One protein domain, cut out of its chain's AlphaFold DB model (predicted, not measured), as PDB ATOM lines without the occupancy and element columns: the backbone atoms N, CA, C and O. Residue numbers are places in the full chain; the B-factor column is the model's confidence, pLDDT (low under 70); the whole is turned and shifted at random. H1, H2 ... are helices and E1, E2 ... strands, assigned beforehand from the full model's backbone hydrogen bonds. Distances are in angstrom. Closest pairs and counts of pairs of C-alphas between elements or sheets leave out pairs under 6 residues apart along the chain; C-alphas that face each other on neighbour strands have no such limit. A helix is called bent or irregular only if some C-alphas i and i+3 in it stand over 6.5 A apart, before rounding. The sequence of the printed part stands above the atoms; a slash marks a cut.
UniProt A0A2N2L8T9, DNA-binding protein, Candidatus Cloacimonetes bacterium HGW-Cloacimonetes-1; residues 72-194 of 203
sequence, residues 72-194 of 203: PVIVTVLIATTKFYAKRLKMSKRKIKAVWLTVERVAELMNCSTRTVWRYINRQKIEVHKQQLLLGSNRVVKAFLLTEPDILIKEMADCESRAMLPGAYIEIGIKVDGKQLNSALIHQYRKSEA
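What this domain is: This is residues 72 to 194 of the 203 residues of the protein "DNA-binding protein" of Candidatus Cloacimonetes bacterium HGW-Cloacimonetes-1 (UniProt A0A2N2L8T9). A strongly curled sheet of five strands folds back on itself like part of a barrel, the hairpin E3 and E4 facing the hairpin E5 and E6 with E2 as the hinge. H2 and H4 pack on one face, H1 on the opposite face beside E5, H3 packs on H2, and E1 runs outside the sheet to one end of the long axis. The printed part has 123 residues, with four named helices and six named strands in the order E1 H1 E2 H2 H3 E3 E4 H4 E5 E6. The sheet's order is E3, E4, E2, E6, E5, mixed, and the class is mixed, helices and strands. The whole is compact, with a radius of gyration of the C-alphas of 14.2 A, and elongated, spanning 44 by 29 by 29 A.

How they stand to each other: E2, residues 98 to 102, is parallel to E6, residues 179 to 191, at 48 degrees, with N 100 and O 184 2.8 A apart, within hydrogen-bond range. E2 is antiparallel to E4, residues 138 to 146, at 128 degrees, with N 145 and O 101 at 2.9 A. E4 forms a hairpin with E3, residues 128 to 135, an edge strand; N 131 and O 142 are 2.9 A apart. E6 forms a hairpin with E5, residues 164 to 176, the other edge strand; N 172 and O 183 are 3.0 A apart. This is a folded sheet, one sheet bent back into two leaves that face each other: E3 and E4 face E6 and E5 with 30 pairs of C-alphas within 11 A. E5 bends by 81 degrees at residue 173, E6 by 57 degrees at residue 188 and E3 by 51 degrees at residue 132. H4, residues 149 to 161, is on the sheet at a height of 8.6 A and runs along the strands, at 3 degrees to E5 on the local plane. H2, residues 103 to 109, is on the same face at a height of 9.0 A and stands up from the sheet, its line rising 43 degrees. H2 and H4 touch at a steep tilt of 64 degrees, the same way, with C-alphas of Leu 109 and Glu 155 closest, 6.7 A apart. H1, residues 83 to 89, is on the opposite face at a height of 8.1 A. H4 touches H1 with residues 156 to 160 alone, about perpendicular at 76 degrees, the closest C-alphas being those of Tyr 85 and Met 156, 6.4 A apart. H3, residues 114 to 124, touches H2 about perpendicular at 80 degrees, with C-alphas of Ala 107 and Thr 114 closest at 5.3 A, and only grazes the sheet. Two split strand-helix-strand units, strands running the same way with other strands between them in the sheet, are E2, H2 H3, E3 and E4, H4, E5; both crossovers are right-handed. E1, residues 73 to 80, pairs with no named strand; its closest C-alpha to H4 is that of Val 77, 7.1 A from that of Pro 149. Every O i to N i+4 pair is within hydrogen-bond range in H2, H3 and H4; H1 has 1 of 3, and 1 of 4 O i to N i+3 pairs.

Where its parts are: E6 is 33.6 A from first to last C-alpha and ends at C-alpha 191, (123.327, 133.439, 129.847). E5 measures 27.8 A, E4 24.9 A, E1 22.1 A, E3 20.1 A and H4 18.4 A. E1 begins at C-alpha 73, (86.755, 133.371, 138.194), and E2 at C-alpha 98, (104.306, 125.853, 138.897).

The domain as a whole: The C-alphas farthest apart are those of Pro 72 and Ala 194, 44.6 A. The printed part has no cut. No link is long; H1 to E2, with 8 residues between them, is short, and the others are tight. The mean pLDDT of the printed part is 85.3; residues 72 to 78, 90 to 94 and 194 are under 70.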
ATOM      1  N   PRO A  72      85.117 137.602 139.613       54.00
ATOM      2  CA  PRO A  72      86.191 137.115 138.765       54.00
ATOM      3  C   PRO A  72      86.443 135.640 139.090       54.00
ATOM      4  O   PRO A  72      86.563 135.266 140.262       54.00
ATOM      5  N   VAL A  73      86.471 134.801 138.056       62.19
ATOM      6  CA  VAL A  73      86.755 133.371 138.194       62.19
ATOM      7  C   VAL A  73      88.257 133.185 138.021       62.19
ATOM      8  O   VAL A  73      88.845 133.664 137.051       62.19
ATOM      9  N   ILE A  74      88.888 132.510 138.982       63.41
ATOM     10  CA  ILE A  74      90.294 132.117 138.879       63.41
ATOM     11  C   ILE A  74      90.349 130.861 138.018       63.41
ATOM     12  O   ILE A  74      89.839 129.811 138.415       63.41
ATOM     13  N   VAL A  75      90.969 130.962 136.846       65.75
ATOM     14  CA  VAL A  75      91.112 129.840 135.917       65.75
ATOM     15  C   VAL A  75      92.532 129.296 136.015       65.75
ATOM     16  O   VAL A  75      93.507 130.041 135.945       65.75
ATOM     17  N   THR A  76      92.651 127.979 136.197       69.19
ATOM     18  CA  THR A  76      93.940 127.279 136.155       69.19
ATOM     19  C   THR A  76      94.252 126.894 134.714       69.19
ATOM     20  O   THR A  76      93.484 126.159 134.096       69.19
ATOM     21  N   VAL A  77      95.387 127.351 134.194       69.69
ATOM     22  CA  VAL A  77      95.822 127.114 132.814       69.69
ATOM     23  C   VAL A  77      97.121 126.315 132.820       69.69
ATOM     24  O   VAL A  77      98.036 126.598 133.596       69.69
ATOM     25  N   LEU A  78      97.199 125.305 131.954       69.69
ATOM     26  CA  LEU A  78      98.425 124.552 131.698       69.69
ATOM     27  C   LEU A  78      99.126 125.129 130.473       69.69
ATOM     28  O   LEU A  78      98.530 125.221 129.403       69.69
ATOM     29  N   ILE A  79     100.396 125.487 130.631       72.31
ATOM     30  CA  ILE A  79     101.224 126.057 129.569       72.31
ATOM     31  C   ILE A  79     102.368 125.105 129.274       72.31
ATOM     32  O   ILE A  79     103.100 124.699 130.178       72.31
ATOM     33  N   ALA A  80     102.520 124.754 127.999       71.81
ATOM     34  CA  ALA A  80     103.674 124.010 127.528       71.81
ATOM     35  C   ALA A  80     104.908 124.919 127.552       71.81
ATOM     36  O   ALA A  80     104.907 126.003 126.971       71.81
ATOM     37  N   THR A  81     105.966 124.476 128.222       72.56
ATOM     38  CA  THR A  81     107.252 125.178 128.216       72.56
ATOM     39  C   THR A  81     107.971 124.982 126.897       72.56
ATOM     40  O   THR A  81     107.980 123.871 126.359       72.56
ATOM     41  N   THR A  82     108.690 125.998 126.436       76.44
ATOM     42  CA  THR A  82     109.606 125.827 125.307       76.44
ATOM     43  C   THR A  82     110.737 124.862 125.668       76.44
ATOM     44  O   THR A  82     111.102 124.722 126.840       76.44
ATOM     45  N   LYS A  83     111.304 124.157 124.678       73.38
ATOM     46  CA  LYS A  83     112.399 123.194 124.918       73.38
ATOM     47  C   LYS A  83     113.595 123.866 125.605       73.38
ATOM     48  O   LYS A  83     114.189 123.270 126.504       73.38
ATOM     49  N   PHE A  84     113.882 125.110 125.219       75.00
ATOM     50  CA  PHE A  84     114.934 125.948 125.788       75.00
ATOM     51  C   PHE A  84     114.717 126.176 127.289       75.00
ATOM     52  O   PHE A  84     115.548 125.785 128.110       75.00
ATOM     53  N   TYR A  85     113.546 126.694 127.662       77.38
ATOM     54  CA  TYR A  85     113.203 126.979 129.054       77.38
ATOM     55  C   TYR A  85     113.067 125.698 129.901       77.38
ATOM     56  O   TYR A  85     113.520 125.628 131.046       77.38
ATOM     57  N   ALA A  86     112.504 124.634 129.316       73.56
ATOM     58  CA  ALA A  86     112.285 123.353 129.982       73.56
ATOM     59  C   ALA A  86     113.587 122.658 130.391       73.56
ATOM     60  O   ALA A  86     113.646 122.053 131.462       73.56
ATOM     61  N   LYS A  87     114.632 122.724 129.551       72.75
ATOM     62  CA  LYS A  87     115.894 121.994 129.756       72.75
ATOM     63  C   LYS A  87     116.528 122.307 131.114       72.75
ATOM     64  O   LYS A  87     117.040 121.400 131.766       72.75
ATOM     65  N   ARG A  88     116.439 123.557 131.579       71.75
ATOM     66  CA  ARG A  88     116.981 123.970 132.885       71.75
ATOM     67  C   ARG A  88     116.057 123.700 134.065       71.75
ATOM     68  O   ARG A  88     116.553 123.470 135.161       71.75
ATOM     69  N   LEU A  89     114.748 123.627 133.836       73.50
ATOM     70  CA  LEU A  89     113.771 123.232 134.854       73.50
ATOM     71  C   LEU A  89     113.725 121.708 135.097       73.50
ATOM     72  O   LEU A  89     113.078 121.250 136.034       73.50
ATOM     73  N   LYS A  90     114.417 120.890 134.292       66.19
ATOM     74  CA  LYS A  90     114.465 119.419 134.443       66.19
ATOM     75  C   LYS A  90     115.416 118.913 135.554       66.19
ATOM     76  O   LYS A  90     115.623 117.708 135.648       66.19
ATOM     77  N   MET A  91     115.998 119.775 136.396       56.34
ATOM     78  CA  MET A  91     117.075 119.376 137.326       56.34
ATOM     79  C   MET A  91     116.634 118.540 138.541       56.34
ATOM     80  O   MET A  91     117.500 117.946 139.183       56.34
ATOM     81  N   SER A  92     115.343 118.420 138.870       56.38
ATOM     82  CA  SER A  92     114.917 117.536 139.964       56.38
ATOM     83  C   SER A  92     114.163 116.291 139.531       56.38
ATOM     84  O   SER A  92     113.504 116.214 138.497       56.38
ATOM     85  N   LYS A  93     114.203 115.299 140.428       57.88
ATOM     86  CA  LYS A  93     113.464 114.036 140.323       57.88
ATOM     87  C   LYS A  93     111.939 114.236 140.247       57.88
ATOM     88  O   LYS A  93     111.226 113.284 139.937       57.88
ATOM     89  N   ARG A  94     111.412 115.428 140.570       67.19
ATOM     90  CA  ARG A  94     109.973 115.726 140.601       67.19
ATOM     91  C   ARG A  94     109.632 116.772 139.551       67.19
ATOM     92  O   ARG A  94     110.145 117.879 139.577       67.19
ATOM     93  N   LYS A  95     108.666 116.467 138.685       78.31
ATOM     94  CA  LYS A  95     108.178 117.429 137.686       78.31
ATOM     95  C   LYS A  95     107.715 118.721 138.370       78.31
ATOM     96  O   LYS A  95     106.801 118.685 139.200       78.31
ATOM     97  N   ILE A  96     108.355 119.838 138.032       83.94
ATOM     98  CA  ILE A  96     107.920 121.177 138.437       83.94
ATOM     99  C   ILE A  96     106.561 121.425 137.792       83.94
ATOM    100  O   ILE A  96     106.385 121.228 136.591       83.94
ATOM    101  N   LYS A  97     105.594 121.810 138.620       83.88
ATOM    102  CA  LYS A  97     104.220 122.075 138.208       83.88
ATOM    103  C   LYS A  97     103.899 123.553 138.178       83.88
ATOM    104  O   LYS A  97     102.974 123.891 137.476       83.88
ATOM    105  N   ALA A  98     104.589 124.420 138.907       87.44
ATOM    106  CA  ALA A  98     104.306 125.853 138.897       87.44
ATOM    107  C   ALA A  98     105.606 126.654 138.931       87.44
ATOM    108  O   ALA A  98     106.559 126.263 139.605       87.44
ATOM    109  N   VAL A  99     105.632 127.779 138.220       90.88
ATOM    110  CA  VAL A  99     106.759 128.716 138.226       90.88
ATOM    111  C   VAL A  99     106.338 129.996 138.920       90.88
ATOM    112  O   VAL A  99     105.266 130.548 138.658       90.88
ATOM    113  N   TRP A 100     107.217 130.476 139.785       94.69
ATOM    114  CA  TRP A 100     107.038 131.709 140.521       94.69
ATOM    115  C   TRP A 100     108.205 132.636 140.219       94.69
ATOM    116  O   TRP A 100     109.366 132.294 140.467       94.69
ATOM    117  N   LEU A 101     107.883 133.808 139.683       95.56
ATOM    118  CA  LEU A 101     108.861 134.829 139.333       95.56
ATOM    119  C   LEU A 101     108.970 135.862 140.447       95.56
ATOM    120  O   LEU A 101     107.994 136.166 141.139       95.56
ATOM    121  N   THR A 102     110.165 136.424 140.610       96.56
ATOM    122  CA  THR A 102     110.357 137.561 141.514       96.56
ATOM    123  C   THR A 102     109.586 138.789 141.030       96.56
ATOM    124  O   THR A 102     109.396 138.993 139.829       96.56
ATOM    125  N   VAL A 103     109.164 139.640 141.967       96.19
ATOM    126  CA  VAL A 103     108.505 140.920 141.645       96.19
ATOM    127  C   VAL A 103     109.388 141.786 140.744       96.19
ATOM    128  O   VAL A 103     108.878 142.438 139.836       96.19
ATOM    129  N   GLU A 104     110.701 141.784 140.970       95.88
ATOM    130  CA  GLU A 104     111.663 142.515 140.147       95.88
ATOM    131  C   GLU A 104     111.692 141.989 138.713       95.88
ATOM    132  O   GLU A 104     111.595 142.775 137.775       95.88
ATOM    133  N   ARG A 105     111.715 140.664 138.532       95.31
ATOM    134  CA  ARG A 105     111.688 140.067 137.196       95.31
ATOM    135  C   ARG A 105     110.405 140.402 136.443       95.31
ATOM    136  O   ARG A 105     110.447 140.742 135.266       95.31
ATOM    137  N   VAL A 106     109.255 140.352 137.110       95.12
ATOM    138  CA  VAL A 106     107.985 140.725 136.471       95.12
ATOM    139  C   VAL A 106     107.943 142.214 136.128       95.12
ATOM    140  O   VAL A 106     107.391 142.586 135.095       95.12
ATOM    141  N   ALA A 107     108.563 143.064 136.948       95.75
ATOM    142  CA  ALA A 107     108.706 144.486 136.653       95.75
ATOM    143  C   ALA A 107     109.528 144.713 135.371       95.75
ATOM    144  O   ALA A 107     109.107 145.499 134.522       95.75
ATOM    145  N   GLU A 108     110.628 143.970 135.191       94.94
ATOM    146  CA  GLU A 108     111.434 143.978 133.961       94.94
ATOM    147  C   GLU A 108     110.621 143.529 132.738       94.94
ATOM    148  O   GLU A 108     110.539 144.264 131.758       94.94
ATOM    149  N   LEU A 109     109.962 142.364 132.807       93.81
ATOM    150  CA  LEU A 109     109.177 141.803 131.692       93.81
ATOM    151  C   LEU A 109     108.024 142.707 131.252       93.81
ATOM    152  O   LEU A 109     107.645 142.744 130.081       93.81
ATOM    153  N   MET A 110     107.424 143.411 132.209       92.62
ATOM    154  CA  MET A 110     106.311 144.324 131.963       92.62
ATOM    155  C   MET A 110     106.777 145.759 131.698       92.62
ATOM    156  O   MET A 110     105.928 146.631 131.519       92.62
ATOM    157  N   ASN A 111     108.093 146.001 131.680       94.00
ATOM    158  CA  ASN A 111     108.715 147.313 131.532       94.00
ATOM    159  C   ASN A 111     108.072 148.375 132.445       94.00
ATOM    160  O   ASN A 111     107.600 149.424 132.003       94.00
ATOM    161  N   CYS A 112     107.968 148.063 133.737       94.81
ATOM    162  CA  CYS A 112     107.296 148.910 134.716       94.81
ATOM    163  C   CYS A 112     108.014 148.902 136.071       94.81
ATOM    164  O   CYS A 112     108.935 148.128 136.308       94.81
ATOM    165  N   SER A 113     107.597 149.774 136.991       96.25
ATOM    166  CA  SER A 113     108.167 149.794 138.344       96.25
ATOM    167  C   SER A 113     107.665 148.625 139.202       96.25
ATOM    168  O   SER A 113     106.513 148.199 139.088       96.25
ATOM    169  N   THR A 114     108.467 148.189 140.174       95.44
ATOM    170  CA  THR A 114     108.049 147.195 141.184       95.44
ATOM    171  C   THR A 114     106.813 147.643 141.974       95.44
ATOM    172  O   THR A 114     105.970 146.825 142.336       95.44
ATOM    173  N   ARG A 115     106.639 148.955 142.191       95.38
ATOM    174  CA  ARG A 115     105.426 149.532 142.795       95.38
ATOM    175  C   ARG A 115     104.181 149.253 141.951       95.38
ATOM    176  O   ARG A 115     103.118 148.984 142.512       95.38
ATOM    177  N   THR A 116     104.295 149.315 140.627       94.81
ATOM    178  CA  THR A 116     103.204 148.987 139.699       94.81
ATOM    179  C   THR A 116     102.849 147.506 139.786       94.81
ATOM    180  O   THR A 116     101.669 147.175 139.879       94.81
ATOM    181  N   VAL A 117     103.852 146.628 139.865       94.00
ATOM    182  CA  VAL A 117     103.637 145.186 140.055       94.00
ATOM    183  C   VAL A 117     102.930 144.900 141.384       94.00
ATOM    184  O   VAL A 117     101.948 144.168 141.404       94.00
ATOM    185  N   TRP A 118     103.327 145.537 142.489       95.44
ATOM    186  CA  TRP A 118     102.619 145.386 143.770       95.44
ATOM    187  C   TRP A 118     101.163 145.858 143.718       95.44
ATOM    188  O   TRP A 118     100.281 145.208 144.276       95.44
ATOM    189  N   ARG A 119     100.884 146.969 143.022       92.56
ATOM    190  CA  ARG A 119      99.501 147.417 142.783       92.56
ATOM    191  C   ARG A 119      98.708 146.374 141.998       92.56
ATOM    192  O   ARG A 119      97.554 146.126 142.335       92.56
ATOM    193  N   TYR A 120      99.325 145.768 140.986       88.44
ATOM    194  CA  TYR A 120      98.720 144.713 140.182       88.44
ATOM    195  C   TYR A 120      98.398 143.465 141.016       88.44
ATOM    196  O   TYR A 120      97.246 143.038 141.042       88.44
ATOM    197  N   ILE A 121      99.375 142.969 141.782       89.94
ATOM    198  CA  ILE A 121      99.220 141.847 142.721       89.94
ATOM    199  C   ILE A 121      98.047 142.093 143.669       89.94
ATOM    200  O   ILE A 121      97.188 141.231 143.816       89.94
ATOM    201  N   ASN A 122      97.986 143.275 144.288       89.81
ATOM    202  CA  ASN A 122      96.936 143.600 145.253       89.81
ATOM    203  C   ASN A 122      95.554 143.696 144.596       89.81
ATOM    204  O   ASN A 122      94.570 143.232 145.168       89.81
ATOM    205  N   ARG A 123      95.475 144.285 143.393       86.56
ATOM    206  CA  ARG A 123      94.220 144.423 142.641       86.56
ATOM    207  C   ARG A 123      93.668 143.065 142.220       86.56
ATOM    208  O   ARG A 123      92.473 142.835 142.365       86.56
ATOM    209  N   GLN A 124      94.535 142.197 141.706       82.19
ATOM    210  CA  GLN A 124      94.148 140.876 141.227       82.19
ATOM    211  C   GLN A 124      94.149 139.822 142.338       82.19
ATOM    212  O   GLN A 124      93.640 138.744 142.125       82.19
ATOM    213  N   LYS A 125      94.652 140.107 143.545       85.12
ATOM    214  CA  LYS A 125      94.811 139.115 144.627       85.12
ATOM    215  C   LYS A 125      95.664 137.909 144.200       85.12
ATOM    216  O   LYS A 125      95.332 136.763 144.498       85.12
ATOM    217  N   ILE A 126      96.762 138.178 143.496       87.25
ATOM    218  CA  ILE A 126      97.710 137.141 143.067       87.25
ATOM    219  C   ILE A 126      98.394 136.541 144.298       87.25
ATOM    220  O   ILE A 126      98.768 137.262 145.226       87.25
ATOM    221  N   GLU A 127      98.573 135.221 144.302       90.12
ATOM    222  CA  GLU A 127      99.314 134.536 145.359       90.12
ATOM    223  C   GLU A 127     100.787 134.954 145.334       90.12
ATOM    224  O   GLU A 127     101.452 134.898 144.296       90.12
ATOM    225  N   VAL A 128     101.303 135.353 146.499       93.31
ATOM    226  CA  VAL A 128     102.701 135.745 146.683       93.31
ATOM    227  C   VAL A 128     103.329 134.911 147.787       93.31
ATOM    228  O   VAL A 128     102.824 134.857 148.907       93.31
ATOM    229  N   HIS A 129     104.481 134.327 147.487       94.19
ATOM    230  CA  HIS A 129     105.324 133.602 148.424       94.19
ATOM    231  C   HIS A 129     106.586 134.412 148.727       94.19
ATOM    232  O   HIS A 129     107.317 134.805 147.819       94.19
ATOM    233  N   LYS A 130     106.861 134.688 150.005       94.94
ATOM    234  CA  LYS A 130     108.098 135.364 150.425       94.94
ATOM    235  C   LYS A 130     109.118 134.321 150.850       94.94
ATOM    236  O   LYS A 130     108.816 133.473 151.681       94.94
ATOM    237  N   GLN A 131     110.331 134.423 150.321       94.38
ATOM    238  CA  GLN A 131     111.409 133.489 150.623       94.38
ATOM    239  C   GLN A 131     112.693 134.256 150.938       94.38
ATOM    240  O   GLN A 131     113.086 135.169 150.207       94.38
ATOM    241  N   GLN A 132     113.355 133.879 152.032       93.31
ATOM    242  CA  GLN A 132     114.696 134.365 152.336       93.31
ATOM    243  C   GLN A 132     115.711 133.582 151.501       93.31
ATOM    244  O   GLN A 132     115.699 132.350 151.495       93.31
ATOM    245  N   LEU A 133     116.569 134.311 150.797       90.00
ATOM    246  CA  LEU A 133     117.621 133.787 149.940       90.00
ATOM    247  C   LEU A 133     118.983 134.196 150.486       90.00
ATOM    248  O   LEU A 133     119.149 135.307 150.997       90.00
ATOM    249  N   LEU A 134     119.963 133.317 150.318       87.44
ATOM    250  CA  LEU A 134     121.369 133.634 150.517       87.44
ATOM    251  C   LEU A 134     121.973 133.950 149.143       87.44
ATOM    252  O   LEU A 134     122.134 133.061 148.310       87.44
ATOM    253  N   LEU A 135     122.229 135.230 148.877       82.25
ATOM    254  CA  LEU A 135     122.820 135.715 147.630       82.25
ATOM    255  C   LEU A 135     124.255 136.158 147.933       82.25
ATOM    256  O   LEU A 135     124.480 137.252 148.453       82.25
ATOM    257  N   GLY A 136     125.222 135.279 147.662       82.44
ATOM    258  CA  GLY A 136     126.600 135.467 148.119       82.44
ATOM    259  C   GLY A 136     126.675 135.408 149.647       82.44
ATOM    260  O   GLY A 136     126.204 134.447 150.249       82.44
ATOM    261  N   SER A 137     127.223 136.443 150.284       83.81
ATOM    262  CA  SER A 137     127.263 136.577 151.750       83.81
ATOM    263  C   SER A 137     125.994 137.195 152.356       83.81
ATOM    264  O   SER A 137     125.802 137.140 153.571       83.81
ATOM    265  N   ASN A 138     125.112 137.768 151.533       89.25
ATOM    266  CA  ASN A 138     123.980 138.560 152.004       89.25
ATOM    267  C   ASN A 138     122.685 137.748 152.049       89.25
ATOM    268  O   ASN A 138     122.358 136.992 151.132       89.25
ATOM    269  N   ARG A 139     121.895 137.961 153.106       90.75
ATOM    270  CA  ARG A 139     120.544 137.406 153.228       90.75
ATOM    271  C   ARG A 139     119.522 138.426 152.745       90.75
ATOM    272  O   ARG A 139     119.359 139.473 153.363       90.75
ATOM    273  N   VAL A 140     118.809 138.103 151.673       91.50
ATOM    274  CA  VAL A 140     117.805 138.982 151.061       91.50
ATOM    275  C   VAL A 140     116.465 138.264 151.025       91.50
ATOM    276  O   VAL A 140     116.386 137.106 150.626       91.50
ATOM    277  N   VAL A 141     115.394 138.942 151.431       93.62
ATOM    278  CA  VAL A 141     114.032 138.418 151.280       93.62
ATOM    279  C   VAL A 141     113.500 138.829 149.916       93.62
ATOM    280  O   VAL A 141     113.419 140.018 149.614       93.62
ATOM    281  N   LYS A 142     113.126 137.846 149.098       94.62
ATOM    282  CA  LYS A 142     112.491 138.059 147.797       94.62
ATOM    283  C   LYS A 142     111.023 137.656 147.859       94.62
ATOM    284  O   LYS A 142     110.654 136.701 148.545       94.62
ATOM    285  N   ALA A 143     110.187 138.411 147.155       96.06
ATOM    286  CA  ALA A 143     108.780 138.099 146.964       96.06
ATOM    287  C   ALA A 143     108.596 137.483 145.578       96.06
ATOM    288  O   ALA A 143     109.032 138.060 144.582       96.06
ATOM    289  N   PHE A 144     107.952 136.325 145.541       96.25
ATOM    290  CA  PHE A 144     107.680 135.560 144.337       96.25
ATOM    291  C   PHE A 144     106.181 135.512 144.119       96.25
ATOM    292  O   PHE A 144     105.446 135.201 145.050       96.25
ATOM    293  N   LEU A 145     105.721 135.800 142.912       94.00
ATOM    294  CA  LEU A 145     104.307 135.722 142.567       94.00
ATOM    295  C   LEU A 145     104.038 134.493 141.707       94.00
ATOM    296  O   LEU A 145     104.880 134.113 140.891       94.00
ATOM    297  N   LEU A 146     102.874 133.875 141.899       91.38
ATOM    298  CA  LEU A 146     102.430 132.786 141.038       91.38
ATOM    299  C   LEU A 146     102.220 133.347 139.636       91.38
ATOM    300  O   LEU A 146     101.363 134.205 139.428       91.38
ATOM    301  N   THR A 147     103.039 132.891 138.695       88.69
ATOM    302  CA  THR A 147     103.120 133.518 137.377       88.69
ATOM    303  C   THR A 147     101.837 133.270 136.600       88.69
ATOM    304  O   THR A 147     101.405 132.126 136.443       88.69
ATOM    305  N   GLU A 148     101.229 134.345 136.110       85.88
ATOM    306  CA  GLU A 148     100.072 134.254 135.229       85.88
ATOM    307  C   GLU A 148     100.482 133.838 133.807       85.88
ATOM    308  O   GLU A 148     101.633 134.069 133.420       85.88
ATOM    309  N   PRO A 149      99.561 133.264 133.008       83.31
ATOM    310  CA  PRO A 149      99.826 132.812 131.652       83.31
ATOM    311  C   PRO A 149     100.613 133.789 130.787       83.31
ATOM    312  O   PRO A 149     101.672 133.447 130.263       83.31
ATOM    313  N   ASP A 150     100.126 135.022 130.689       85.12
ATOM    314  CA  ASP A 150     100.686 136.034 129.795       85.12
ATOM    315  C   ASP A 150     102.099 136.442 130.223       85.12
ATOM    316  O   ASP A 150     102.974 136.670 129.387       85.12
ATOM    317  N   ILE A 151     102.342 136.498 131.536       89.75
ATOM    318  CA  ILE A 151     103.657 136.814 132.095       89.75
ATOM    319  C   ILE A 151     104.616 135.646 131.855       89.75
ATOM    320  O   ILE A 151     105.764 135.881 131.494       89.75
ATOM    321  N   LEU A 152     104.159 134.396 131.998       88.88
ATOM    322  CA  LEU A 152     104.995 133.222 131.748       88.88
ATOM    323  C   LEU A 152     105.375 133.099 130.266       88.88
ATOM    324  O   LEU A 152     106.510 132.752 129.953       88.88
ATOM    325  N   ILE A 153     104.457 133.411 129.351       86.75
ATOM    326  CA  ILE A 153     104.749 133.436 127.911       86.75
ATOM    327  C   ILE A 153     105.801 134.506 127.600       86.75
ATOM    328  O   ILE A 153     106.779 134.218 126.911       86.75
ATOM    329  N   LYS A 154     105.645 135.718 128.151       90.50
ATOM    330  CA  LYS A 154     106.645 136.790 128.011       90.50
ATOM    331  C   LYS A 154     107.995 136.412 128.602       90.50
ATOM    332  O   LYS A 154     109.016 136.726 128.008       90.50
ATOM    333  N   GLU A 155     107.996 135.741 129.746       92.19
ATOM    334  CA  GLU A 155     109.212 135.249 130.384       92.19
ATOM    335  C   GLU A 155     109.966 134.284 129.470       92.19
ATOM    336  O   GLU A 155     111.156 134.473 129.232       92.19
ATOM    337  N   MET A 156     109.273 133.286 128.913       89.19
ATOM    338  CA  MET A 156     109.891 132.331 127.992       89.19
ATOM    339  C   MET A 156     110.440 133.031 126.740       89.19
ATOM    340  O   MET A 156     111.562 132.742 126.332       89.19
ATOM    341  N   ALA A 157     109.702 133.997 126.186       88.75
ATOM    342  CA  ALA A 157     110.147 134.777 125.033       88.75
ATOM    343  C   ALA A 157     111.353 135.690 125.345       88.75
ATOM    344  O   ALA A 157     112.284 135.773 124.544       88.75
ATOM    345  N   ASP A 158     111.385 136.357 126.508       91.31
ATOM    346  CA  ASP A 158     112.534 137.173 126.937       91.31
ATOM    347  C   ASP A 158     113.774 136.295 127.146       91.31
ATOM    348  O   ASP A 158     114.861 136.633 126.680       91.31
ATOM    349  N   CYS A 159     113.599 135.130 127.775       89.25
ATOM    350  CA  CYS A 159     114.648 134.131 127.936       89.25
ATOM    351  C   CYS A 159     115.244 133.698 126.594       89.25
ATOM    352  O   CYS A 159     116.464 133.693 126.444       89.25
ATOM    353  N   GLU A 160     114.414 133.375 125.607       88.56
ATOM    354  CA  GLU A 160     114.887 132.978 124.276       88.56
ATOM    355  C   GLU A 160     115.571 134.134 123.543       88.56
ATOM    356  O   GLU A 160     116.692 133.979 123.063       88.56
ATOM    357  N   SER A 161     114.951 135.317 123.524       88.88
ATOM    358  CA  SER A 161     115.488 136.483 122.806       88.88
ATOM    359  C   SER A 161     116.833 136.969 123.351       88.88
ATOM    360  O   SER A 161     117.687 137.425 122.593       88.88
ATOM    361  N   ARG A 162     117.047 136.860 124.667       87.94
ATOM    362  CA  ARG A 162     118.284 137.289 125.335       87.94
ATOM    363  C   ARG A 162     119.263 136.144 125.565       87.94
ATOM    364  O   ARG A 162     120.289 136.373 126.208       87.94
ATOM    365  N   ALA A 163     118.940 134.940 125.089       86.88
ATOM    366  CA  ALA A 163     119.697 133.724 125.363       86.88
ATOM    367  C   ALA A 163     119.993 133.581 126.871       86.88
ATOM    368  O   ALA A 163     121.133 133.405 127.299       86.88
ATOM    369  N   MET A 164     118.963 133.747 127.705       87.44
ATOM    370  CA  MET A 164     119.037 133.632 129.158       87.44
ATOM    371  C   MET A 164     118.156 132.499 129.660       87.44
ATOM    372  O   MET A 164     117.042 132.298 129.190       87.44
ATOM    373  N   LEU A 165     118.622 131.803 130.688       84.88
ATOM    374  CA  LEU A 165     117.889 130.719 131.329       84.88
ATOM    375  C   LEU A 165     117.827 130.923 132.843       84.88
ATOM    376  O   LEU A 165     118.722 131.564 133.409       84.88
ATOM    377  N   PRO A 166     116.823 130.331 133.520       87.44
ATOM    378  CA  PRO A 166     116.830 130.206 134.971       87.44
ATOM    379  C   PRO A 166     118.146 129.560 135.429       87.44
ATOM    380  O   PRO A 166     118.440 128.403 135.123       87.44
ATOM    381  N   GLY A 167     118.978 130.347 136.110       83.12
ATOM    382  CA  GLY A 167     120.306 129.950 136.574       83.12
ATOM    383  C   GLY A 167     120.261 129.301 137.949       83.12
ATOM    384  O   GLY A 167     120.893 128.267 138.153       83.12
ATOM    385  N   ALA A 168     119.465 129.873 138.853       87.25
ATOM    386  CA  ALA A 168     119.169 129.286 140.151       87.25
ATOM    387  C   ALA A 168     117.703 129.511 140.528       87.25
ATOM    388  O   ALA A 168     117.117 130.579 140.297       87.25
ATOM    389  N   TYR A 169     117.118 128.467 141.102       89.81
ATOM    390  CA  TYR A 169     115.749 128.459 141.573       89.81
ATOM    391  C   TYR A 169     115.616 127.521 142.777       89.81
ATOM    392  O   TYR A 169     116.386 126.573 142.925       89.81
ATOM    393  N   ILE A 170     114.638 127.791 143.641       90.00
ATOM    394  CA  ILE A 170     114.324 126.933 144.789       90.00
ATOM    395  C   ILE A 170     113.129 126.061 144.440       90.00
ATOM    396  O   ILE A 170     112.085 126.570 144.032       90.00
ATOM    397  N   GLU A 171     113.269 124.758 144.658       90.50
ATOM    398  CA  GLU A 171     112.156 123.823 144.570       90.50
ATOM    399  C   GLU A 171     111.477 123.648 145.917       90.50
ATOM    400  O   GLU A 171     112.099 123.268 146.908       90.50
ATOM    401  N   ILE A 172     110.178 123.923 145.950       90.75
ATOM    402  CA  ILE A 172     109.386 123.880 147.171       90.75
ATOM    403  C   ILE A 172     107.952 123.455 146.863       90.75
ATOM    404  O   ILE A 172     107.385 123.787 145.825       90.75
ATOM    405  N   GLY A 173     107.337 122.707 147.776       89.88
ATOM    406  CA  GLY A 173     105.907 122.434 147.708       89.88
ATOM    407  C   GLY A 173     105.116 123.634 148.220       89.88
ATOM    408  O   GLY A 173     105.182 123.920 149.412       89.88
ATOM    409  N   ILE A 174     104.342 124.289 147.356       88.88
ATOM    410  CA  ILE A 174     103.448 125.395 147.733       88.88
ATOM    411  C   ILE A 174     102.003 124.953 147.519       88.88
ATOM    412  O   ILE A 174     101.687 124.276 146.539       88.88
ATOM    413  N   LYS A 175     101.129 125.298 148.467       86.38
ATOM    414  CA  LYS A 175      99.705 124.979 148.400       86.38
ATOM    415  C   LYS A 175      98.973 126.065 147.613       86.38
ATOM    416  O   LYS A 175      98.971 127.216 148.026       86.38
ATOM    417  N   VAL A 176      98.347 125.659 146.516       82.00
ATOM    418  CA  VAL A 176      97.699 126.504 145.503       82.00
ATOM    419  C   VAL A 176      96.290 125.917 145.308       82.00
ATOM    420  O   VAL A 176      96.158 124.764 144.901       82.00
ATOM    421  N   ASP A 177      95.230 126.632 145.717       74.00
ATOM    422  CA  ASP A 177      93.815 126.158 145.746       74.00
ATOM    423  C   ASP A 177      93.625 124.835 146.494       74.00
ATOM    424  O   ASP A 177      92.967 123.899 146.037       74.00
ATOM    425  N   GLY A 178      94.266 124.694 147.651       77.12
ATOM    426  CA  GLY A 178      94.144 123.463 148.423       77.12
ATOM    427  C   GLY A 178      95.040 122.316 147.942       77.12
ATOM    428  O   GLY A 178      95.209 121.353 148.688       77.12
ATOM    429  N   LYS A 179      95.665 122.420 146.760       81.56
ATOM    430  CA  LYS A 179      96.531 121.383 146.183       81.56
ATOM    431  C   LYS A 179      98.004 121.707 146.401       81.56
ATOM    432  O   LYS A 179      98.454 122.814 146.128       81.56
ATOM    433  N   GLN A 180      98.776 120.722 146.852       86.31
ATOM    434  CA  GLN A 180     100.227 120.851 146.973       86.31
ATOM    435  C   GLN A 180     100.870 120.748 145.580       86.31
ATOM    436  O   GLN A 180     100.795 119.699 144.933       86.31
ATOM    437  N   LEU A 181     101.512 121.818 145.112       86.00
ATOM    438  CA  LEU A 181     102.215 121.862 143.829       86.00
ATOM    439  C   LEU A 181     103.724 121.955 144.044       86.00
ATOM    440  O   LEU A 181     104.198 122.815 144.788       86.00
ATOM    441  N   ASN A 182     104.486 121.098 143.350       89.00
ATOM    442  CA  ASN A 182     105.935 121.268 143.269       89.00
ATOM    443  C   ASN A 182     106.221 122.528 142.455       89.00
ATOM    444  O   ASN A 182     105.868 122.600 141.276       89.00
ATOM    445  N   SER A 183     106.802 123.520 143.103       90.38
ATOM    446  CA  SER A 183     106.928 124.874 142.592       90.38
ATOM    447  C   SER A 183     108.392 125.260 142.483       90.38
ATOM    448  O   SER A 183     109.190 124.898 143.343       90.38
ATOM    449  N   ALA A 184     108.723 126.017 141.443       91.69
ATOM    450  CA  ALA A 184     110.042 126.592 141.242       91.69
ATOM    451  C   ALA A 184     110.001 128.100 141.481       91.69
ATOM    452  O   ALA A 184     109.317 128.827 140.760       91.69
ATOM    453  N   LEU A 185     110.739 128.556 142.489       93.81
ATOM    454  CA  LEU A 185     110.946 129.969 142.795       93.81
ATOM    455  C   LEU A 185     112.210 130.453 142.080       93.81
ATOM    456  O   LEU A 185     113.320 130.212 142.560       93.81
ATOM    457  N   ILE A 186     112.061 131.103 140.927       93.19
ATOM    458  CA  ILE A 186     113.195 131.512 140.086       93.19
ATOM    459  C   ILE A 186     113.746 132.844 140.577       93.19
ATOM    460  O   ILE A 186     113.027 133.842 140.596       93.19
ATOM    461  N   HIS A 187     115.022 132.872 140.969       90.81
ATOM    462  CA  HIS A 187     115.627 134.058 141.585       90.81
ATOM    463  C   HIS A 187     116.929 134.528 140.937       90.81
ATOM    464  O   HIS A 187     117.404 135.613 141.268       90.81
ATOM    465  N   GLN A 188     117.521 133.738 140.043       90.00
ATOM    466  CA  GLN A 188     118.698 134.133 139.278       90.00
ATOM    467  C   GLN A 188     118.599 133.626 137.850       90.00
ATOM    468  O   GLN A 188     118.087 132.535 137.595       90.00
ATOM    469  N   TYR A 189     119.182 134.404 136.947       90.06
ATOM    470  CA  TYR A 189     119.309 134.094 135.533       90.06
ATOM    471  C   TYR A 189     120.778 134.040 135.158       90.06
ATOM    472  O   TYR A 189     121.605 134.748 135.734       90.06
ATOM    473  N   ARG A 190     121.091 133.211 134.171       86.75
ATOM    474  CA  ARG A 190     122.398 133.195 133.515       86.75
ATOM    475  C   ARG A 190     122.218 133.222 132.010       86.75
ATOM    476  O   ARG A 190     121.164 132.826 131.512       86.75
ATOM    477  N   LYS A 191     123.258 133.640 131.295       86.19
ATOM    478  CA  LYS A 191     123.327 133.439 129.847       86.19
ATOM    479  C   LYS A 191     123.421 131.942 129.551       86.19
ATOM    480  O   LYS A 191     124.048 131.209 130.313       86.19
ATOM    481  N   SER A 192     122.767 131.495 128.487       78.06
ATOM    482  CA  SER A 192     122.940 130.142 127.973       78.06
ATOM    483  C   SER A 192     124.302 130.044 127.298       78.06
ATOM    484  O   SER A 192     124.604 130.830 126.400       78.06
ATOM    485  N   GLU A 193     125.115 129.092 127.731       76.25
ATOM    486  CA  GLU A 193     126.383 128.757 127.080       76.25
ATOM    487  C   GLU A 193     126.141 127.755 125.939       76.25
ATOM    488  O   GLU A 193     125.088 127.115 125.886       76.25
ATOM    489  N   ALA A 194     127.094 127.600 125.016       60.19
ATOM    490  CA  ALA A 194     126.958 126.691 123.869       60.19
ATOM    491  C   ALA A 194     126.648 125.239 124.294       60.19
ATOM    492  O   ALA A 194     125.894 124.544 123.624       60.19
TER     493      ALA A 194